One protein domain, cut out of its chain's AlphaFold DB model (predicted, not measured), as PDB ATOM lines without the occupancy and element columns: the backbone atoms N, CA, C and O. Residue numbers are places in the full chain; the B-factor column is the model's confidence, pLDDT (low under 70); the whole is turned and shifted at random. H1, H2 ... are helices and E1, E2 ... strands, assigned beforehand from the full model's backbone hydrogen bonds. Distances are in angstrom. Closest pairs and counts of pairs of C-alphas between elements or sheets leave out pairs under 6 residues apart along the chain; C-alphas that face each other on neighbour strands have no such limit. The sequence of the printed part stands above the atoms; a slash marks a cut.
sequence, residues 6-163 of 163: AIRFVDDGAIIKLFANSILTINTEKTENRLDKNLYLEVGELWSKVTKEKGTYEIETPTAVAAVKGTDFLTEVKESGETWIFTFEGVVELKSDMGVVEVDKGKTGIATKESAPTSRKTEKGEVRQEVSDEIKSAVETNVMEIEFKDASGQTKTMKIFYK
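What this domain is: This is residues 6 to 163 of the 163 residues of the protein "FecR domain-containing protein" of Candidatus Cloacimonetes bacterium (UniProt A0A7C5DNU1). A twisted sheet of twelve strands folds back on itself at E4 into a sandwich: E3, residues 35 to 43 of E4, E5, E6, E9 and E10 make one leaf, and E1, E2, residues 44 to 50 of E4, E7, E8, E11 and E12 the other. Helix H1 packs on the outside of the second leaf at E4, and the hairpin E13 and E14 sticks out as a long arm. There are 158 printed residues, with fourteen named strands and one named helix, H1, between E12 and E13; the class is mostly strand. The branched sheet is mixed, with E4 and E5 parallel and its other neighbour pairs antiparallel. The whole is loose, with a radius of gyration of the C-alphas of 18.6 A, and spans 69 by 43 by 27 A.

Where its parts are: Find C-alpha 6 at (20.780, 31.663, -31.352), where E1, residues 6 to 8, begins. Read on through E2, 14 to 18, and E3, 23 to 30, 23.0 A long, to E4, 35 to 50, which bends by 161 degrees at residue 47. Next come E5, 57 to 60; E6, 65 to 68; E7, 72 to 77, 17.0 A; E8, 83 to 89, 18.4 A; E9, 91 to 96; E10, 99 to 104; E11, 107 to 111; and E12, 118 to 121. H1, 129 to 139, runs 15.5 A from (14.014, 19.118, -43.029). E13, 142 to 149, is 22.9 A long, and E14, 155 to 162, 22.5 A, ends at (6.267, 28.100, -21.146).

How they stand to each other: Start at E4: E2 and E3 lie on one side of it, E5 and E7 on the other side. Look for N 17 and O 47 at 2.9 A for E2, N 25 and O 40 at 2.9 A for E3, N 58 and O 37 at 2.9 A for E5, and N 46 and O 75 at 2.9 A for E7. E1 is an edge strand beside E2, with N 7 and O 16 2.9 A apart. From E5 step to E6 by N 66 and O 59, 2.8 A, then to E9 by N 67 and O 93, 2.9 A, and to edge strand E10 by N 94 and O 101, 2.9 A. From E7 step to E8 by N 74 and O 86, 2.9 A, then to E11 by N 85 and O 109, 2.9 A, and to edge strand E12 by N 110 and O 118, 2.9 A. The closest C-alphas of E10 and E12, Val 103 and Ser 119, are 5.8 A apart. H1 is on this sheet at a height of 10.1 A, along E4 at 10 degrees on the local plane; their closest C-alphas, Trp 47 and Ile 135, are 7.2 A apart. In H1 every O i to N i+4 pair is within hydrogen-bond range. The hairpin E13 and E14 has N 146 and O 158 2.9 A apart; E14 and H1 are apart.

The domain as a whole: The two C-alphas farthest apart, those of Glu 114 and Ala 151, are 69.3 A apart. The printed part has no cut, and no link between named elements is long. Confidence is under 70 at residues 138 to 144 and 162 to 163.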
ATOM      1  N   ALA A   6      21.960  30.810 -31.381       90.81
ATOM      2  CA  ALA A   6      20.780  31.663 -31.352       90.81
ATOM      3  C   ALA A   6      21.140  33.018 -30.739       90.81
ATOM      4  O   ALA A   6      21.754  33.077 -29.673       90.81
ATOM      5  N   ILE A   7      20.742  34.104 -31.399       91.31
ATOM      6  CA  ILE A   7      20.977  35.472 -30.935       91.31
ATOM      7  C   ILE A   7      19.637  36.201 -30.876       91.31
ATOM      8  O   ILE A   7      18.847  36.174 -31.820       91.31
ATOM      9  N   ARG A   8      19.380  36.880 -29.757       89.62
ATOM     10  CA  ARG A   8      18.261  37.813 -29.599       89.62
ATOM     11  C   ARG A   8      18.824  39.209 -29.407       89.62
ATOM     12  O   ARG A   8      19.637  39.428 -28.511       89.62
ATOM     13  N   PHE A   9      18.378  40.145 -30.234       88.56
ATOM     14  CA  PHE A   9      18.777  41.539 -30.102       88.56
ATOM     15  C   PHE A   9      18.066  42.178 -28.904       88.56
ATOM     16  O   PHE A   9      16.906  41.884 -28.617       88.56
ATOM     17  N   VAL A  10      18.779  43.051 -28.188       87.50
ATOM     18  CA  VAL A  10      18.348  43.628 -26.898       87.50
ATOM     19  C   VAL A  10      17.123  44.540 -26.987       87.50
ATOM     20  O   VAL A  10      16.509  44.849 -25.972       87.50
ATOM     21  N   ASP A  11      16.784  44.999 -28.185       88.19
ATOM     22  CA  ASP A  11      15.636  45.857 -28.468       88.19
ATOM     23  C   ASP A  11      14.377  45.070 -28.869       88.19
ATOM     24  O   ASP A  11      13.364  45.674 -29.230       88.19
ATOM     25  N   ASP A  12      14.459  43.734 -28.837       84.50
ATOM     26  CA  ASP A  12      13.453  42.804 -29.352       84.50
ATOM     27  C   ASP A  12      13.134  43.007 -30.842       84.50
ATOM     28  O   ASP A  12      12.077  42.613 -31.343       84.50
ATOM     29  N   GLY A  13      14.069  43.618 -31.576       89.62
ATOM     30  CA  GLY A  13      13.922  43.891 -32.998       89.62
ATOM     31  C   GLY A  13      14.038  42.646 -33.865       89.62
ATOM     32  O   GLY A  13      13.397  42.568 -34.910       89.62
ATOM     33  N   ALA A  14      14.820  41.659 -33.428       93.69
ATOM     34  CA  ALA A  14      14.950  40.390 -34.126       93.69
ATOM     35  C   ALA A  14      15.415  39.254 -33.204       93.69
ATOM     36  O   ALA A  14      16.081  39.472 -32.184       93.69
ATOM     37  N   ILE A  15      15.095  38.031 -33.615       93.81
ATOM     38  CA  ILE A  15      15.738  36.796 -33.161       93.81
ATOM     39  C   ILE A  15      16.303  36.112 -34.399       93.81
ATOM     40  O   ILE A  15      15.619  36.031 -35.420       93.81
ATOM     41  N   ILE A  16      17.534  35.620 -34.299       95.44
ATOM     42  CA  ILE A  16      18.205  34.904 -35.380       95.44
ATOM     43  C   ILE A  16      18.743  33.562 -34.891       95.44
ATOM     44  O   ILE A  16      19.136  33.427 -33.728       95.44
ATOM     45  N   LYS A  17      18.777  32.577 -35.789       95.88
ATOM     46  CA  LYS A  17      19.433  31.283 -35.586       95.88
ATOM     47  C   LYS A  17      20.418  31.034 -36.725       95.88
ATOM     48  O   LYS A  17      20.010  30.975 -37.882       95.88
ATOM     49  N   LEU A  18      21.693  30.902 -36.380       96.56
ATOM     50  CA  LEU A  18      22.784  30.590 -37.296       96.56
ATOM     51  C   LEU A  18      23.054  29.085 -37.257       96.56
ATOM     52  O   LEU A  18      23.357  28.540 -36.189       96.56
ATOM     53  N   PHE A  19      22.944  28.430 -38.407       96.12
ATOM     54  CA  PHE A  19      23.120  26.984 -38.536       96.12
ATOM     55  C   PHE A  19      24.591  26.605 -38.753       96.12
ATOM     56  O   PHE A  19      25.452  27.455 -38.997       96.12
ATOM     57  N   ALA A  20      24.893  25.310 -38.653       94.75
ATOM     58  CA  ALA A  20      26.240  24.783 -38.849       94.75
ATOM     59  C   ALA A  20      26.822  25.172 -40.220       94.75
ATOM     60  O   ALA A  20      26.091  25.293 -41.199       94.75
ATOM     61  N   ASN A  21      28.153  25.288 -40.285       94.62
ATOM     62  CA  ASN A  21      28.900  25.668 -41.493       94.62
ATOM     63  C   ASN A  21      28.538  27.064 -42.023       94.62
ATOM     64  O   ASN A  21      28.502  27.277 -43.231       94.62
ATOM     65  N   SER A  22      28.272  28.004 -41.113       97.19
ATOM     66  CA  SER A  22      27.945  29.383 -41.472       97.19
ATOM     67  C   SER A  22      28.945  30.373 -40.891       97.19
ATOM     68  O   SER A  22      29.436  30.189 -39.775       97.19
ATOM     69  N   ILE A  23      29.198  31.453 -41.630       98.00
ATOM     70  CA  ILE A  23      30.024  32.581 -41.188       98.00
ATOM     71  C   ILE A  23      29.166  33.842 -41.243       98.00
ATOM     72  O   ILE A  23      28.725  34.265 -42.310       98.00
ATOM     73  N   LEU A  24      28.928  34.433 -40.072       98.50
ATOM     74  CA  LEU A  24      28.105  35.624 -39.903       98.50
ATOM     75  C   LEU A  24      28.901  36.709 -39.183       98.50
ATOM     76  O   LEU A  24      29.379  36.496 -38.067       98.50
ATOM     77  N   THR A  25      28.962  37.893 -39.782       98.56
ATOM     78  CA  THR A  25      29.403  39.115 -39.104       98.56
ATOM     79  C   THR A  25      28.185  39.961 -38.759       98.56
ATOM     80  O   THR A  25      27.321  40.186 -39.601       98.56
ATOM     81  N   ILE A  26      28.101  40.435 -37.516       97.31
ATOM     82  CA  ILE A  26      26.997  41.280 -37.051       97.31
ATOM     83  C   ILE A  26      27.552  42.662 -36.725       97.31
ATOM     84  O   ILE A  26      28.326  42.808 -35.781       97.31
ATOM     85  N   ASN A  27      27.107  43.672 -37.469       96.88
ATOM     86  CA  ASN A  27      27.378  45.074 -37.182       96.88
ATOM     87  C   ASN A  27      26.074  45.755 -36.768       96.88
ATOM     88  O   ASN A  27      25.073  45.708 -37.481       96.88
ATOM     89  N   THR A  28      26.070  46.398 -35.604       94.19
ATOM     90  CA  THR A  28      24.895  47.136 -35.132       94.19
ATOM     91  C   THR A  28      25.231  48.584 -34.867       94.19
ATOM     92  O   THR A  28      26.230  48.871 -34.209       94.19
ATOM     93  N   GLU A  29      24.345  49.479 -35.286       94.44
ATOM     94  CA  GLU A  29      24.425  50.898 -34.964       94.44
ATOM     95  C   GLU A  29      23.263  51.283 -34.049       94.44
ATOM     96  O   GLU A  29      22.089  51.098 -34.374       94.44
ATOM     97  N   LYS A  30      23.586  51.797 -32.860       90.69
ATOM     98  CA  LYS A  30      22.589  52.222 -31.878       90.69
ATOM     99  C   LYS A  30      22.485  53.741 -31.862       90.69
ATOM    100  O   LYS A  30      23.477  54.420 -31.614       90.69
ATOM    101  N   THR A  31      21.270  54.255 -32.021       86.19
ATOM    102  CA  THR A  31      20.926  55.651 -31.699       86.19
ATOM    103  C   THR A  31      20.012  55.690 -30.469       86.19
ATOM    104  O   THR A  31      19.723  54.647 -29.880       86.19
ATOM    105  N   GLU A  32      19.558  56.874 -30.041       81.69
ATOM    106  CA  GLU A  32      18.749  57.016 -28.816       81.69
ATOM    107  C   GLU A  32      17.490  56.129 -28.810       81.69
ATOM    108  O   GLU A  32      17.168  55.545 -27.777       81.69
ATOM    109  N   ASN A  33      16.826  55.964 -29.962       82.81
ATOM    110  CA  ASN A  33      15.527  55.282 -30.061       82.81
ATOM    111  C   ASN A  33      15.492  54.109 -31.056       82.81
ATOM    112  O   ASN A  33      14.422  53.537 -31.274       82.81
ATOM    113  N   ARG A  34      16.619  53.741 -31.681       86.81
ATOM    114  CA  ARG A  34      16.666  52.657 -32.678       86.81
ATOM    115  C   ARG A  34      17.970  51.862 -32.605       86.81
ATOM    116  O   ARG A  34      19.003  52.402 -32.205       86.81
ATOM    117  N   LEU A  35      17.916  50.603 -33.023       92.50
ATOM    118  CA  LEU A  35      19.081  49.742 -33.200       92.50
ATOM    119  C   LEU A  35      19.047  49.179 -34.620       92.50
ATOM    120  O   LEU A  35      18.266  48.275 -34.908       92.50
ATOM    121  N   ASP A  36      19.882  49.721 -35.490       95.06
ATOM    122  CA  ASP A  36      20.015  49.264 -36.868       95.06
ATOM    123  C   ASP A  36      20.913  48.020 -36.894       95.06
ATOM    124  O   ASP A  36      21.925  47.951 -36.187       95.06
ATOM    125  N   LYS A  37      20.500  47.001 -37.651       96.56
ATOM    126  CA  LYS A  37      21.119  45.670 -37.675       96.56
ATOM    127  C   LYS A  37      21.574  45.374 -39.098       96.56
ATOM    128  O   LYS A  37      20.746  45.071 -39.953       96.56
ATOM    129  N   ASN A  38      22.883  45.449 -39.316       97.31
ATOM    130  CA  ASN A  38      23.528  45.171 -40.592       97.31
ATOM    131  C   ASN A  38      24.334  43.882 -40.442       97.31
ATOM    132  O   ASN A  38      25.371  43.836 -39.774       97.31
ATOM    133  N   LEU A  39      23.803  42.802 -40.992       98.44
ATOM    134  CA  LEU A  39      24.391  41.475 -40.907       98.44
ATOM    135  C   LEU A  39      25.070  41.160 -42.234       98.44
ATOM    136  O   LEU A  39      24.513  41.452 -43.281       98.44
ATOM    137  N   TYR A  40      26.236  40.527 -42.194       98.81
ATOM    138  CA  TYR A  40      26.890  39.981 -43.378       98.81
ATOM    139  C   TYR A  40      26.992  38.465 -43.249       98.81
ATOM    140  O   TYR A  40      27.732  37.971 -42.393       98.81
ATOM    141  N   LEU A  41      26.223  37.742 -44.066       98.81
ATOM    142  CA  LEU A  41      26.284  36.285 -44.160       98.81
ATOM    143  C   LEU A  41      27.165  35.912 -45.354       98.81
ATOM    144  O   LEU A  41      26.772  36.089 -46.505       98.81
ATOM    145  N   GLU A  42      28.360  35.403 -45.069       98.50
ATOM    146  CA  GLU A  42      29.342  35.051 -46.101       98.50
ATOM    147  C   GLU A  42      29.014  33.705 -46.758       98.50
ATOM    148  O   GLU A  42      29.100  33.565 -47.975       98.50
ATOM    149  N   VAL A  43      28.610  32.726 -45.944       98.62
ATOM    150  CA  VAL A  43      28.228  31.369 -46.353       98.62
ATOM    151  C   VAL A  43      27.341  30.743 -45.276       98.62
ATOM    152  O   VAL A  43      27.425  31.123 -44.102       98.62
ATOM    153  N   GLY A  44      26.512  29.774 -45.662       97.94
ATOM    154  CA  GLY A  44      25.699  28.966 -44.757       97.94
ATOM    155  C   GLY A  44      24.263  29.465 -44.633       97.94
ATOM    156  O   GLY A  44      23.705  30.013 -45.576       97.94
ATOM    157  N   GLU A  45      23.633  29.244 -43.482       98.12
ATOM    158  CA  GLU A  45      22.197  29.458 -43.284       98.12
ATOM    159  C   GLU A  45      21.907  30.284 -42.024       98.12
ATOM    160  O   GLU A  45      22.406  30.008 -40.927       98.12
ATOM    161  N   LEU A  46      21.026  31.271 -42.181       98.44
ATOM    162  CA  LEU A  46      20.562  32.155 -41.122       98.44
ATOM    163  C   LEU A  46      19.040  32.271 -41.170       98.44
ATOM    164  O   LEU A  46      18.474  32.899 -42.068       98.44
ATOM    165  N   TRP A  47      18.367  31.714 -40.170       98.19
ATOM    166  CA  TRP A  47      16.960  32.020 -39.944       98.19
ATOM    167  C   TRP A  47      16.826  33.321 -39.161       98.19
ATOM    168  O   TRP A  47      17.580  33.562 -38.217       98.19
ATOM    169  N   SER A  48      15.854  34.148 -39.540       97.75
ATOM    170  CA  SER A  48      15.605  35.457 -38.947       97.75
ATOM    171  C   SER A  48      14.109  35.705 -38.772       97.75
ATOM    172  O   SER A  48      13.335  35.621 -39.726       97.75
ATOM    173  N   LYS A  49      13.710  36.090 -37.557       96.25
ATOM    174  CA  LYS A  49      12.372  36.599 -37.239       96.25
ATOM    175  C   LYS A  49      12.485  38.046 -36.778       96.25
ATOM    176  O   LYS A  49      12.995  38.315 -35.690       96.25
ATOM    177  N   VAL A  50      12.016  38.969 -37.614       96.06
ATOM    178  CA  VAL A  50      12.211  40.421 -37.471       96.06
ATOM    179  C   VAL A  50      10.888  41.105 -37.123       96.06
ATOM    180  O   VAL A  50       9.851  40.795 -37.707       96.06
ATOM    181  N   THR A  51      10.904  42.063 -36.195       92.69
ATOM    182  CA  THR A  51       9.737  42.890 -35.838       92.69
ATOM    183  C   THR A  51       9.735  44.220 -36.612       92.69
ATOM    184  O   THR A  51      10.758  44.658 -37.126       92.69
ATOM    185  N   LYS A  52       8.572  44.873 -36.762       81.88
ATOM    186  CA  LYS A  52       8.406  46.019 -37.689       81.88
ATOM    187  C   LYS A  52       8.988  47.360 -37.218       81.88
ATOM    188  O   LYS A  52       9.186  48.235 -38.054       81.88
ATOM    189  N   GLU A  53       9.219  47.547 -35.920       71.75
ATOM    190  CA  GLU A  53       9.270  48.888 -35.297       71.75
ATOM    191  C   GLU A  53      10.593  49.200 -34.569       71.75
ATOM    192  O   GLU A  53      10.640  50.074 -33.705       71.75
ATOM    193  N   LYS A  54      11.673  48.460 -34.844       79.88
ATOM    194  CA  LYS A  54      12.882  48.451 -33.996       79.88
ATOM    195  C   LYS A  54      14.185  48.701 -34.774       79.88
ATOM    196  O   LYS A  54      15.177  48.016 -34.556       79.88
ATOM    197  N   GLY A  55      14.183  49.691 -35.667       88.94
ATOM    198  CA  GLY A  55      15.329  50.023 -36.533       88.94
ATOM    199  C   GLY A  55      15.347  49.236 -37.845       88.94
ATOM    200  O   GLY A  55      14.405  48.494 -38.136       88.94
ATOM    201  N   THR A  56      16.390  49.432 -38.653       94.50
ATOM    202  CA  THR A  56      16.570  48.669 -39.897       94.50
ATOM    203  C   THR A  56      17.087  47.260 -39.619       94.50
ATOM    204  O   THR A  56      17.738  46.995 -38.603       94.50
ATOM    205  N   TYR A  57      16.774  46.344 -40.533       97.50
ATOM    206  CA  TYR A  57      17.325  44.999 -40.558       97.50
ATOM    207  C   TYR A  57      17.708  44.662 -41.995       97.50
ATOM    208  O   TYR A  57      16.836  44.542 -42.859       97.50
ATOM    209  N   GLU A  58      19.005  44.512 -42.233       98.06
ATOM    210  CA  GLU A  58      19.564  44.173 -43.535       98.06
ATOM    211  C   GLU A  58      20.518  42.985 -43.396       98.06
ATOM    212  O   GLU A  58      21.317  42.918 -42.456       98.06
ATOM    213  N   ILE A  59      20.416  42.037 -44.330       98.69
ATOM    214  CA  ILE A  59      21.416  40.984 -44.518       98.69
ATOM    215  C   ILE A  59      22.104  41.236 -45.851       98.69
ATOM    216  O   ILE A  59      21.500  41.092 -46.912       98.69
ATOM    217  N   GLU A  60      23.374  41.593 -45.789       98.69
ATOM    218  CA  GLU A  60      24.276  41.604 -46.925       98.69
ATOM    219  C   GLU A  60      24.862  40.204 -47.136       98.69
ATOM    220  O   GLU A  60      25.141  39.452 -46.197       98.69
ATOM    221  N   THR A  61      25.034  39.852 -48.401       98.75
ATOM    222  CA  THR A  61      25.599  38.592 -48.885       98.75
ATOM    223  C   THR A  61      26.542  38.902 -50.050       98.75
ATOM    224  O   THR A  61      26.507  40.015 -50.580       98.75
ATOM    225  N   PRO A  62      27.354  37.945 -50.530       98.38
ATOM    226  CA  PRO A  62      28.227  38.173 -51.681       98.38
ATOM    227  C   PRO A  62      27.523  38.607 -52.981       98.38
ATOM    228  O   PRO A  62      28.202  39.078 -53.893       98.38
ATOM    229  N   THR A  63      26.207  38.402 -53.112       98.12
ATOM    230  CA  THR A  63      25.452  38.691 -54.348       98.12
ATOM    231  C   THR A  63      24.301  39.669 -54.183       98.12
ATOM    232  O   THR A  63      23.775  40.146 -55.191       98.12
ATOM    233  N   ALA A  64      23.873  39.958 -52.955       98.12
ATOM    234  CA  ALA A  64      22.689  40.767 -52.722       98.12
ATOM    235  C   ALA A  64      22.625  41.361 -51.312       98.12
ATOM    236  O   ALA A  64      23.261  40.885 -50.373       98.12
ATOM    237  N   VAL A  65      21.760  42.358 -51.171       98.62
ATOM    238  CA  VAL A  65      21.275  42.878 -49.894       98.62
ATOM    239  C   VAL A  65      19.799  42.513 -49.763       98.62
ATOM    240  O   VAL A  65      18.997  42.798 -50.655       98.62
ATOM    241  N   ALA A  66      19.442  41.879 -48.652       98.44
ATOM    242  CA  ALA A  66      18.072  41.598 -48.254       98.44
ATOM    243  C   ALA A  66      17.630  42.626 -47.204       98.44
ATOM    244  O   ALA A  66      18.054  42.552 -46.049       98.44
ATOM    245  N   ALA A  67      16.771  43.568 -47.594       97.69
ATOM    246  CA  ALA A  67      16.164  44.542 -46.692       97.69
ATOM    247  C   ALA A  67      14.824  44.017 -46.162       97.69
ATOM    248  O   ALA A  67      13.983  43.508 -46.914       97.69
ATOM    249  N   VAL A  68      14.629  44.102 -44.843       95.75
ATOM    250  CA  VAL A  68      13.583  43.332 -44.162       95.75
ATOM    251  C   VAL A  68      12.810  44.175 -43.160       95.75
ATOM    252  O   VAL A  68      13.382  44.868 -42.319       95.75
ATOM    253  N   LYS A  69      11.479  44.050 -43.187       91.44
ATOM    254  CA  LYS A  69      10.599  44.689 -42.207       91.44
ATOM    255  C   LYS A  69       9.430  43.787 -41.816       91.44
ATOM    256  O   LYS A  69       8.445  43.681 -42.540       91.44
ATOM    257  N   GLY A  70       9.481  43.237 -40.600       92.94
ATOM    258  CA  GLY A  70       8.377  42.434 -40.066       92.94
ATOM    259  C   GLY A  70       8.197  41.097 -40.778       92.94
ATOM    260  O   GLY A  70       7.101  40.832 -41.275       92.94
ATOM    261  N   THR A  71       9.257  40.294 -40.839       97.19
ATOM    262  CA  THR A  71       9.346  39.119 -41.714       97.19
ATOM    263  C   THR A  71       9.943  37.938 -40.953       97.19
ATOM    264  O   THR A  71      10.817  38.113 -40.101       97.19
ATOM    265  N   ASP A  72       9.464  36.739 -41.271       97.56
ATOM    266  CA  ASP A  72       9.998  35.456 -40.817       97.56
ATOM    267  C   ASP A  72      10.542  34.726 -42.048       97.56
ATOM    268  O   ASP A  72       9.783  34.437 -42.978       97.56
ATOM    269  N   PHE A  73      11.856  34.523 -42.108       98.44
ATOM    270  CA  PHE A  73      12.515  34.038 -43.317       98.44
ATOM    271  C   PHE A  73      13.831  33.314 -43.021       98.44
ATOM    272  O   PHE A  73      14.439  33.473 -41.961       98.44
ATOM    273  N   LEU A  74      14.272  32.512 -43.984       98.69
ATOM    274  CA  LEU A  74      15.580  31.864 -44.001       98.69
ATOM    275  C   LEU A  74      16.418  32.468 -45.128       98.69
ATOM    276  O   LEU A  74      15.951  32.551 -46.261       98.69
ATOM    277  N   THR A  75      17.650  32.859 -44.815       98.75
ATOM    278  CA  THR A  75      18.681  33.165 -45.813       98.75
ATOM    279  C   THR A  75      19.636  31.989 -45.902       98.75
ATOM    280  O   THR A  75      20.109  31.514 -44.870       98.75
ATOM    281  N   GLU A  76      19.933  31.538 -47.112       98.62
ATOM    282  CA  GLU A  76      20.972  30.554 -47.393       98.62
ATOM    283  C   GLU A  76      21.948  31.137 -48.417       98.62
ATOM    284  O   GLU A  76      21.539  31.606 -49.476       98.62
ATOM    285  N   VAL A  77      23.241  31.093 -48.112       98.69
ATOM    286  CA  VAL A  77      24.317  31.475 -49.027       98.69
ATOM    287  C   VAL A  77      25.134  30.230 -49.336       98.69
ATOM    288  O   VAL A  77      25.742  29.622 -48.452       98.69
ATOM    289  N   LYS A  78      25.123  29.824 -50.605       98.00
ATOM    290  CA  LYS A  78      25.902  28.683 -51.095       98.00
ATOM    291  C   LYS A  78      27.387  29.056 -51.159       98.00
ATOM    292  O   LYS A  78      27.731  30.223 -51.294       98.00
ATOM    293  N   GLU A  79      28.266  28.057 -51.210       96.94
ATOM    294  CA  GLU A  79      29.719  28.244 -51.421       96.94
ATOM    295  C   GLU A  79      30.060  29.023 -52.711       96.94
ATOM    296  O   GLU A  79      31.106  29.655 -52.816       96.94
ATOM    297  N   SER A  80      29.172  29.011 -53.714       96.50
ATOM    298  CA  SER A  80      29.310  29.830 -54.928       96.50
ATOM    299  C   SER A  80      29.080  31.333 -54.692       96.50
ATOM    300  O   SER A  80      29.345  32.146 -55.582       96.50
ATOM    301  N   GLY A  81      28.573  31.711 -53.516       96.88
ATOM    302  CA  GLY A  81      28.057  33.038 -53.189       96.88
ATOM    303  C   GLY A  81      26.607  33.259 -53.624       96.88
ATOM    304  O   GLY A  81      26.090  34.352 -53.434       96.88
ATOM    305  N   GLU A  82      25.949  32.262 -54.222       98.31
ATOM    306  CA  GLU A  82      24.535  32.353 -54.594       98.31
ATOM    307  C   GLU A  82      23.652  32.460 -53.347       98.31
ATOM    308  O   GLU A  82      23.758  31.641 -52.432       98.31
ATOM    309  N   THR A  83      22.759  33.451 -53.342       98.75
ATOM    310  CA  THR A  83      21.900  33.770 -52.199       98.75
ATOM    311  C   THR A  83      20.480  33.315 -52.465       98.75
ATOM    312  O   THR A  83      19.888  33.665 -53.486       98.75
ATOM    313  N   TRP A  84      19.926  32.571 -51.515       98.75
ATOM    314  CA  TRP A  84      18.553  32.094 -51.493       98.75
ATOM    315  C   TRP A  84      17.827  32.689 -50.290       98.75
ATOM    316  O   TRP A  84      18.327  32.659 -49.167       98.75
ATOM    317  N   ILE A  85      16.623  33.206 -50.517       98.75
ATOM    318  CA  ILE A  85      15.734  33.725 -49.476       98.75
ATOM    319  C   ILE A  85      14.449  32.916 -49.500       98.75
ATOM    320  O   ILE A  85      13.767  32.906 -50.517       98.75
ATOM    321  N   PHE A  86      14.078  32.298 -48.384       98.69
ATOM    322  CA  PHE A  86      12.799  31.612 -48.223       98.69
ATOM    323  C   PHE A  86      11.927  32.391 -47.243       98.69
ATOM    324  O   PHE A  86      12.224  32.430 -46.048       98.69
ATOM    325  N   THR A  87      10.843  33.000 -47.726       98.56
ATOM    326  CA  THR A  87       9.975  33.834 -46.882       98.56
ATOM    327  C   THR A  87       8.796  33.027 -46.343       98.56
ATOM    328  O   THR A  87       7.924  32.587 -47.099       98.56
ATOM    329  N   PHE A  88       8.710  32.868 -45.022       96.88
ATOM    330  CA  PHE A  88       7.612  32.167 -44.347       96.88
ATOM    331  C   PHE A  88       6.464  33.114 -43.974       96.88
ATOM    332  O   PHE A  88       5.289  32.764 -44.129       96.88
ATOM    333  N   GLU A  89       6.786  34.335 -43.544       96.88
ATOM    334  CA  GLU A  89       5.836  35.421 -43.281       96.88
ATOM    335  C   GLU A  89       6.431  36.775 -43.662       96.88
ATOM    336  O   GLU A  89       7.632  36.970 -43.536       96.88
ATOM    337  N   GLY A  90       5.590  37.729 -44.072       97.25
ATOM    338  CA  GLY A  90       6.034  39.063 -44.485       97.25
ATOM    339  C   GLY A  90       6.576  39.095 -45.917       97.25
ATOM    340  O   GLY A  90       6.093  38.365 -46.785       97.25
ATOM    341  N   VAL A  91       7.544  39.982 -46.146       98.06
ATOM    342  CA  VAL A  91       8.208  40.204 -47.437       98.06
ATOM    343  C   VAL A  91       9.679  40.555 -47.205       98.06
ATOM    344  O   VAL A  91      10.021  41.191 -46.202       98.06
ATOM    345  N   VAL A  92      10.544  40.127 -48.117       98.62
ATOM    346  CA  VAL A  92      11.944  40.563 -48.199       98.62
ATOM    347  C   VAL A  92      12.125  41.323 -49.504       98.62
ATOM    348  O   VAL A  92      11.744  40.815 -50.557       98.62
ATOM    349  N   GLU A  93      12.717  42.514 -49.448       98.69
ATOM    350  CA  GLU A  93      13.211  43.193 -50.645       98.69
ATOM    351  C   GLU A  93      14.636  42.697 -50.910       98.69
ATOM    352  O   GLU A  93      15.551  42.966 -50.131       98.69
ATOM    353  N   LEU A  94      14.820  41.923 -51.980       98.69
ATOM    354  CA  LEU A  94      16.112  41.361 -52.364       98.69
ATOM    355  C   LEU A  94      16.693  42.172 -53.521       98.69
ATOM    356  O   LEU A  94      16.135  42.194 -54.622       98.69
ATOM    357  N   LYS A  95      17.820  42.832 -53.270       98.56
ATOM    358  CA  LYS A  95      18.454  43.778 -54.188       98.56
ATOM    359  C   LYS A  95      19.867  43.334 -54.553       98.56
ATOM    360  O   LYS A  95      20.650  42.993 -53.677       98.56
ATOM    361  N   SER A  96      20.212  43.417 -55.832       97.88
ATOM    362  CA  SER A  96      21.593  43.370 -56.326       97.88
ATOM    363  C   SER A  96      21.868  44.573 -57.230       97.88
ATOM    364  O   SER A  96      20.977  45.386 -57.496       97.88
ATOM    365  N   ASP A  97      23.088  44.681 -57.751       95.62
ATOM    366  CA  ASP A  97      23.459  45.741 -58.697       95.62
ATOM    367  C   ASP A  97      22.661  45.692 -60.012       95.62
ATOM    368  O   ASP A  97      22.572  46.684 -60.732       95.62
ATOM    369  N   MET A  98      22.059  44.542 -60.332       96.88
ATOM    370  CA  MET A  98      21.303  44.336 -61.570       96.88
ATOM    371  C   MET A  98      19.797  44.556 -61.411       96.88
ATOM    372  O   MET A  98      19.084  44.590 -62.415       96.88
ATOM    373  N   GLY A  99      19.288  44.700 -60.186       97.88
ATOM    374  CA  GLY A  99      17.868  44.940 -59.961       97.88
ATOM    375  C   GLY A  99      17.388  44.577 -58.563       97.88
ATOM    376  O   GLY A  99      18.161  44.239 -57.671       97.88
ATOM    377  N   VAL A 100      16.074  44.648 -58.389       98.38
ATOM    378  CA  VAL A 100      15.391  44.391 -57.122       98.38
ATOM    379  C   VAL A 100      14.164  43.519 -57.361       98.38
ATOM    380  O   VAL A 100      13.498  43.652 -58.391       98.38
ATOM    381  N   VAL A 101      13.865  42.631 -56.417       98.62
ATOM    382  CA  VAL A 101      12.651  41.812 -56.419       98.62
ATOM    383  C   VAL A 101      12.093  41.675 -55.006       98.62
ATOM    384  O   VAL A 101      12.842  41.574 -54.035       98.62
ATOM    385  N   GLU A 102      10.769  41.621 -54.889       98.69
ATOM    386  CA  GLU A 102      10.105  41.263 -53.638       98.69
ATOM    387  C   GLU A 102       9.929  39.740 -53.527       98.69
ATOM    388  O   GLU A 102       9.482  39.042 -54.450       98.69
ATOM    389  N   VAL A 103      10.271  39.212 -52.356       98.75
ATOM    390  CA  VAL A 103      10.116  37.804 -51.995       98.75
ATOM    391  C   VAL A 103       9.023  37.701 -50.938       98.75
ATOM    392  O   VAL A 103       9.284  37.696 -49.733       98.75
ATOM    393  N   ASP A 104       7.775  37.677 -51.401       98.62
ATOM    394  CA  ASP A 104       6.595  37.522 -50.547       98.62
ATOM    395  C   ASP A 104       6.559  36.171 -49.823       98.62
ATOM    396  O   ASP A 104       7.183  35.193 -50.235       98.62
ATOM    397  N   LYS A 105       5.713  36.080 -48.795       98.31
ATOM    398  CA  LYS A 105       5.327  34.820 -48.151       98.31
ATOM    399  C   LYS A 105       5.088  33.674 -49.150       98.31
ATOM    400  O   LYS A 105       4.257  33.767 -50.055       98.31
ATOM    401  N   GLY A 106       5.750  32.544 -48.899       98.06
ATOM    402  CA  GLY A 106       5.656  31.322 -49.699       98.06
ATOM    403  C   GLY A 106       6.452  31.366 -51.006       98.06
ATOM    404  O   GLY A 106       6.245  30.502 -51.866       98.06
ATOM    405  N   LYS A 107       7.315  32.373 -51.176       98.75
ATOM    406  CA  LYS A 107       8.236  32.490 -52.304       98.75
ATOM    407  C   LYS A 107       9.688  32.301 -51.872       98.75
ATOM    408  O   LYS A 107      10.067  32.554 -50.728       98.75
ATOM    409  N   THR A 108      10.469  31.878 -52.856       98.81
ATOM    410  CA  THR A 108      11.918  31.771 -52.827       98.81
ATOM    411  C   THR A 108      12.499  32.851 -53.733       98.81
ATOM    412  O   THR A 108      12.154  32.912 -54.918       98.81
ATOM    413  N   GLY A 109      13.365  33.692 -53.178       98.69
ATOM    414  CA  GLY A 109      14.186  34.646 -53.910       98.69
ATOM    415  C   GLY A 109      15.557  34.055 -54.200       98.69
ATOM    416  O   GLY A 109      16.114  33.396 -53.328       98.69
ATOM    417  N   ILE A 110      16.099  34.282 -55.395       98.62
ATOM    418  CA  ILE A 110      17.433  33.807 -55.784       98.62
ATOM    419  C   ILE A 110      18.211  34.972 -56.389       98.62
ATOM    420  O   ILE A 110      17.729  35.609 -57.330       98.62
ATOM    421  N   ALA A 111      19.409  35.229 -55.866       98.62
ATOM    422  CA  ALA A 111      20.341  36.222 -56.386       98.62
ATOM    423  C   ALA A 111      21.707  35.597 -56.699       98.62
ATOM    424  O   ALA A 111      22.357  34.994 -55.838       98.62
ATOM    425  N   THR A 112      22.151  35.794 -57.940       97.50
ATOM    426  CA  THR A 112      23.457  35.362 -58.455       97.50
ATOM    427  C   THR A 112      24.279  36.582 -58.884       97.50
ATOM    428  O   THR A 112      23.788  37.712 -58.849       97.50
ATOM    429  N   LYS A 113      25.538  36.384 -59.298       95.06
ATOM    430  CA  LYS A 113      26.394  37.482 -59.791       95.06
ATOM    431  C   LYS A 113      26.075  37.887 -61.231       95.06
ATOM    432  O   LYS A 113      26.521  38.933 -61.685       95.06
ATOM    433  N   GLU A 114      25.331  37.059 -61.957       95.12
ATOM    434  CA  GLU A 114      25.179  37.126 -63.413       95.12
ATOM    435  C   GLU A 114      23.828  37.686 -63.871       95.12
ATOM    436  O   GLU A 114      23.687  38.058 -65.036       95.12
ATOM    437  N   SER A 115      22.819  37.721 -62.994       95.94
ATOM    438  CA  SER A 115      21.482  38.213 -63.334       95.94
ATOM    439  C   SER A 115      20.803  38.969 -62.191       95.94
ATOM    440  O   SER A 115      21.165  38.833 -61.022       95.94
ATOM    441  N   ALA A 116      19.799  39.779 -62.540       97.81
ATOM    442  CA  ALA A 116      18.935  40.414 -61.554       97.81
ATOM    443  C   ALA A 116      18.237  39.353 -60.680       97.81
ATOM    444  O   ALA A 116      17.920  38.272 -61.186       97.81
ATOM    445  N   PRO A 117      17.960  39.645 -59.395       98.56
ATOM    446  CA  PRO A 117      17.333  38.683 -58.506       98.56
ATOM    447  C   PRO A 117      15.966  38.241 -59.035       98.56
ATOM    448  O   PRO A 117      15.211  39.030 -59.605       98.56
ATOM    449  N   THR A 118      15.630  36.973 -58.819       98.69
ATOM    450  CA  THR A 118      14.344  36.396 -59.232       98.69
ATOM    451  C   THR A 118      13.555  35.921 -58.022       98.69
ATOM    452  O   THR A 118      14.123  35.660 -56.967       98.69
ATOM    453  N   SER A 119      12.236  35.817 -58.168       98.69
ATOM    454  CA  SER A 119      11.326  35.365 -57.115       98.69
ATOM    455  C   SER A 119      10.330  34.381 -57.711       98.69
ATOM    456  O   SER A 119       9.676  34.674 -58.716       98.69
ATOM    457  N   ARG A 120      10.222  33.193 -57.116       98.69
ATOM    458  CA  ARG A 120       9.295  32.136 -57.544       98.69
ATOM    459  C   ARG A 120       8.628  31.483 -56.348       98.69
ATOM    460  O   ARG A 120       9.067  31.648 -55.221       98.69
ATOM    461  N   LYS A 121       7.562  30.722 -56.580       98.62
ATOM    462  CA  LYS A 121       6.935  29.940 -55.510       98.62
ATOM    463  C   LYS A 121       7.945  28.937 -54.938       98.62
ATOM    464  O   LYS A 121       8.610  28.249 -55.710       98.62
ATOM    465  N   THR A 122       8.017  28.849 -53.613       98.31
ATOM    466  CA  THR A 122       8.843  27.850 -52.928       98.31
ATOM    467  C   THR A 122       8.293  26.454 -53.184       98.31
ATOM    468  O   THR A 122       7.088  26.206 -53.054       98.31
ATOM    469  N   GLU A 123       9.180  25.537 -53.548       97.12
ATOM    470  CA  GLU A 123       8.847  24.137 -53.781       97.12
ATOM    471  C   GLU A 123       9.013  23.304 -52.506       97.12
ATOM    472  O   GLU A 123       9.711  23.658 -51.553       97.12
ATOM    473  N   LYS A 124       8.321  22.162 -52.457       93.06
ATOM    474  CA  LYS A 124       8.392  21.277 -51.295       93.06
ATOM    475  C   LYS A 124       9.777  20.631 -51.227       93.06
ATOM    476  O   LYS A 124      10.175  19.947 -52.161       93.06
ATOM    477  N   GLY A 125      10.437  20.763 -50.079       93.25
ATOM    478  CA  GLY A 125      11.736  20.139 -49.813       93.25
ATOM    479  C   GLY A 125      12.947  21.000 -50.175       93.25
ATOM    480  O   GLY A 125      14.063  20.528 -50.006       93.25
ATOM    481  N   GLU A 126      12.748  22.244 -50.627       95.75
ATOM    482  CA  GLU A 126      13.868  23.168 -50.869       95.75
ATOM    483  C   GLU A 126      14.572  23.585 -49.576       95.75
ATOM    484  O   GLU A 126      15.792  23.692 -49.543       95.75
ATOM    485  N   VAL A 127      13.810  23.765 -48.493       95.94
ATOM    486  CA  VAL A 127      14.370  23.946 -47.152       95.94
ATOM    487  C   VAL A 127      14.615  22.571 -46.543       95.94
ATOM    488  O   VAL A 127      13.692  21.754 -46.452       95.94
ATOM    489  N   ARG A 128      15.853  22.322 -46.102       92.81
ATOM    490  CA  ARG A 128      16.243  21.059 -45.461       92.81
ATOM    491  C   ARG A 128      15.353  20.776 -44.252       92.81
ATOM    492  O   ARG A 128      15.060  21.670 -43.461       92.81
ATOM    493  N   GLN A 129      14.947  19.517 -44.087       90.50
ATOM    494  CA  GLN A 129      14.014  19.118 -43.029       90.50
ATOM    495  C   GLN A 129      14.532  19.488 -41.629       90.50
ATOM    496  O   GLN A 129      13.788  20.052 -40.836       90.50
ATOM    497  N   GLU A 130      15.822  19.263 -41.372       90.56
ATOM    498  CA  GLU A 130      16.493  19.609 -40.110       90.56
ATOM    499  C   GLU A 130      16.386  21.109 -39.788       90.56
ATOM    500  O   GLU A 130      16.068  21.491 -38.664       90.56
ATOM    501  N   VAL A 131      16.577  21.963 -40.799       92.44
ATOM    502  CA  VAL A 131      16.434  23.422 -40.685       92.44
ATOM    503  C   VAL A 131      14.975  23.793 -40.431       92.44
ATOM    504  O   VAL A 131      14.680  24.595 -39.549       92.44
ATOM    505  N   SER A 132      14.041  23.179 -41.166       91.69
ATOM    506  CA  SER A 132      12.605  23.419 -40.988       91.69
ATOM    507  C   SER A 132      12.129  23.073 -39.576       91.69
ATOM    508  O   SER A 132      11.325  23.814 -39.009       91.69
ATOM    509  N   ASP A 133      12.614  21.975 -39.004       89.75
ATOM    510  CA  ASP A 133      12.207  21.528 -37.673       89.75
ATOM    511  C   ASP A 133      12.780  22.430 -36.571       89.75
ATOM    512  O   ASP A 133      12.060  22.788 -35.637       89.75
ATOM    513  N   GLU A 134      14.012  22.917 -36.735       88.81
ATOM    514  CA  GLU A 134      14.615  23.898 -35.826       88.81
ATOM    515  C   GLU A 134      13.944  25.284 -35.902       88.81
ATOM    516  O   GLU A 134      13.864  26.016 -34.909       88.81
ATOM    517  N   ILE A 135      13.437  25.670 -37.076       88.12
ATOM    518  CA  ILE A 135      12.647  26.897 -37.233       88.12
ATOM    519  C   ILE A 135      11.296  26.748 -36.527       88.12
ATOM    520  O   ILE A 135      10.901  27.639 -35.776       88.12
ATOM    521  N   LYS A 136      10.598  25.618 -36.698       83.06
ATOM    522  CA  LYS A 136       9.313  25.376 -36.016       83.06
ATOM    523  C   LYS A 136       9.469  25.384 -34.499       83.06
ATOM    524  O   LYS A 136       8.704  26.074 -33.831       83.06
ATOM    525  N   SER A 137      10.502  24.726 -33.967       74.25
ATOM    526  CA  SER A 137      10.789  24.740 -32.526       74.25
ATOM    527  C   SER A 137      11.107  26.146 -31.991       74.25
ATOM    528  O   SER A 137      10.880  26.428 -30.820       74.25
ATOM    529  N   ALA A 138      11.607  27.059 -32.838       65.62
ATOM    530  CA  ALA A 138      11.835  28.464 -32.485       65.62
ATOM    531  C   ALA A 138      10.542  29.273 -32.328       65.62
ATOM    532  O   ALA A 138      10.501  30.252 -31.579       65.62
ATOM    533  N   VAL A 139       9.535  28.926 -33.131       60.25
ATOM    534  CA  VAL A 139       8.280  29.671 -33.277       60.25
ATOM    535  C   VAL A 139       7.202  29.119 -32.345       60.25
ATOM    536  O   VAL A 139       6.359  29.878 -31.862       60.25
ATOM    537  N   GLU A 140       7.243  27.824 -32.045       60.59
ATOM    538  CA  GLU A 140       6.341  27.183 -31.098       60.59
ATOM    539  C   GLU A 140       6.742  27.539 -29.659       60.59
ATOM    540  O   GLU A 140       7.821  27.223 -29.168       60.59
ATOM    541  N   THR A 141       5.851  28.239 -28.955       54.88
ATOM    542  CA  THR A 141       5.935  28.337 -27.493       54.88
ATOM    543  C   THR A 141       5.549  26.972 -26.941       54.88
ATOM    544  O   THR A 141       4.525  26.445 -27.374       54.88
ATOM    545  N   ASN A 142       6.305  26.395 -26.004       61.59
ATOM    546  CA  ASN A 142       5.886  25.138 -25.389       61.59
ATOM    547  C   ASN A 142       4.517  25.369 -24.727       61.59
ATOM    548  O   ASN A 142       4.383  26.215 -23.842       61.59
ATOM    549  N   VAL A 143       3.481  24.664 -25.190       64.56
ATOM    550  CA  VAL A 143       2.133  24.753 -24.616       64.56
ATOM    551  C   VAL A 143       1.837  23.460 -23.881       64.56
ATOM    552  O   VAL A 143       1.732  22.398 -24.486       64.56
ATOM    553  N   MET A 144       1.684  23.544 -22.564       64.88
ATOM    554  CA  MET A 144       1.111  22.463 -21.773       64.88
ATOM    555  C   MET A 144      -0.404  22.638 -21.774       64.88
ATOM    556  O   MET A 144      -0.917  23.649 -21.291       64.88
ATOM    557  N   GLU A 145      -1.118  21.665 -22.330       80.50
ATOM    558  CA  GLU A 145      -2.578  21.626 -22.295       80.50
ATOM    559  C   GLU A 145      -3.040  20.709 -21.160       80.50
ATOM    560  O   GLU A 145      -2.644  19.548 -21.080       80.50
ATOM    561  N   ILE A 146      -3.866  21.243 -20.261       87.06
ATOM    562  CA  ILE A 146      -4.457  20.500 -19.147       87.06
ATOM    563  C   ILE A 146      -5.970  20.490 -19.335       87.06
ATOM    564  O   ILE A 146      -6.612  21.541 -19.296       87.06
ATOM    565  N   GLU A 147      -6.548  19.307 -19.514       91.50
ATOM    566  CA  GLU A 147      -7.999  19.124 -19.528       91.50
ATOM    567  C   GLU A 147      -8.542  18.964 -18.103       91.50
ATOM    568  O   GLU A 147      -8.025  18.188 -17.300       91.50
ATOM    569  N   PHE A 148      -9.613  19.684 -17.782       88.62
ATOM    570  CA  PHE A 148     -10.306  19.590 -16.498       88.62
ATOM    571  C   PHE A 148     -11.813  19.760 -16.688       88.62
ATOM    572  O   PHE A 148     -12.261  20.311 -17.687       88.62
ATOM    573  N   LYS A 149     -12.624  19.293 -15.736       94.31
ATOM    574  CA  LYS A 149     -14.072  19.543 -15.738       94.31
ATOM    575  C   LYS A 149     -14.395  20.699 -14.805       94.31
ATOM    576  O   LYS A 149     -13.862  20.755 -13.699       94.31
ATOM    577  N   ASP A 150     -15.257  21.609 -15.234       89.00
ATOM    578  CA  ASP A 150     -15.769  22.650 -14.347       89.00
ATOM    579  C   ASP A 150     -16.888  22.131 -13.425       89.00
ATOM    580  O   ASP A 150     -17.279  20.963 -13.479       89.00
ATOM    581  N   ALA A 151     -17.418  23.007 -12.566       90.75
ATOM    582  CA  ALA A 151     -18.474  22.665 -11.612       90.75
ATOM    583  C   ALA A 151     -19.778  22.160 -12.268       90.75
ATOM    584  O   ALA A 151     -20.601  21.554 -11.588       90.75
ATOM    585  N   SER A 152     -19.966  22.386 -13.573       92.88
ATOM    586  CA  SER A 152     -21.106  21.879 -14.346       92.88
ATOM    587  C   SER A 152     -20.824  20.536 -15.037       92.88
ATOM    588  O   SER A 152     -21.701  19.981 -15.694       92.88
ATOM    589  N   GLY A 153     -19.608  19.994 -14.891       90.62
ATOM    590  CA  GLY A 153     -19.171  18.759 -15.541       90.62
ATOM    591  C   GLY A 153     -18.703  18.942 -16.989       90.62
ATOM    592  O   GLY A 153     -18.378  17.947 -17.641       90.62
ATOM    593  N   GLN A 154     -18.637  20.182 -17.487       93.75
ATOM    594  CA  GLN A 154     -18.144  20.496 -18.826       93.75
ATOM    595  C   GLN A 154     -16.614  20.435 -18.855       93.75
ATOM    596  O   GLN A 154     -15.949  21.062 -18.029       93.75
ATOM    597  N   THR A 155     -16.052  19.702 -19.820       93.31
ATOM    598  CA  THR A 155     -14.604  19.686 -20.060       93.31
ATOM    599  C   THR A 155     -14.138  21.046 -20.581       93.31
ATOM    600  O   THR A 155     -14.707  21.588 -21.528       93.31
ATOM    601  N   LYS A 156     -13.084  21.578 -19.968       89.81
ATOM    602  CA  LYS A 156     -12.357  22.787 -20.344       89.81
ATOM    603  C   LYS A 156     -10.872  22.467 -20.478       89.81
ATOM    604  O   LYS A 156     -10.350  21.611 -19.769       89.81
ATOM    605  N   THR A 157     -10.195  23.193 -21.360       88.25
ATOM    606  CA  THR A 157      -8.755  23.050 -21.597       88.25
ATOM    607  C   THR A 157      -8.042  24.311 -21.131       88.25
ATOM    608  O   THR A 157      -8.343  25.410 -21.597       88.25
ATOM    609  N   MET A 158      -7.090  24.164 -20.211       82.06
ATOM    610  CA  MET A 158      -6.173  25.226 -19.807       82.06
ATOM    611  C   MET A 158      -4.884  25.106 -20.615       82.06
ATOM    612  O   MET A 158      -4.246  24.059 -20.595       82.06
ATOM    613  N   LYS A 159      -4.500  26.180 -21.311       79.38
ATOM    614  CA  LYS A 159      -3.237  26.259 -22.056       79.38
ATOM    615  C   LYS A 159      -2.223  27.058 -21.247       79.38
ATOM    616  O   LYS A 159      -2.453  28.234 -20.970       79.38
ATOM    617  N   ILE A 160      -1.122  26.425 -20.866       71.94
ATOM    618  CA  ILE A 160      -0.003  27.060 -20.170       71.94
ATOM    619  C   ILE A 160       1.142  27.209 -21.163       71.94
ATOM    620  O   ILE A 160       1.670  26.218 -21.656       71.94
ATOM    621  N   PHE A 161       1.535  28.448 -21.429       71.50
ATOM    622  CA  PHE A 161       2.659  28.779 -22.294       71.50
ATOM    623  C   PHE A 161       3.938  28.855 -21.455       71.50
ATOM    624  O   PHE A 161       3.988  29.615 -20.486       71.50
ATOM    625  N   TYR A 162       4.965  28.089 -21.810       65.75
ATOM    626  CA  TYR A 162       6.267  28.100 -21.146       65.75
ATOM    627  C   TYR A 162       7.410  28.031 -22.166       65.75
ATOM    628  O   TYR A 162       7.189  27.809 -23.357       65.75
ATOM    629  N   LYS A 163       8.629  28.319 -21.706       60.19
ATOM    630  CA  LYS A 163       9.859  28.199 -22.490       60.19
ATOM    631  C   LYS A 163      10.696  27.085 -21.905       60.19
ATOM    632  O   LYS A 163      10.918  27.139 -20.676       60.19
TER     633      LYS A 163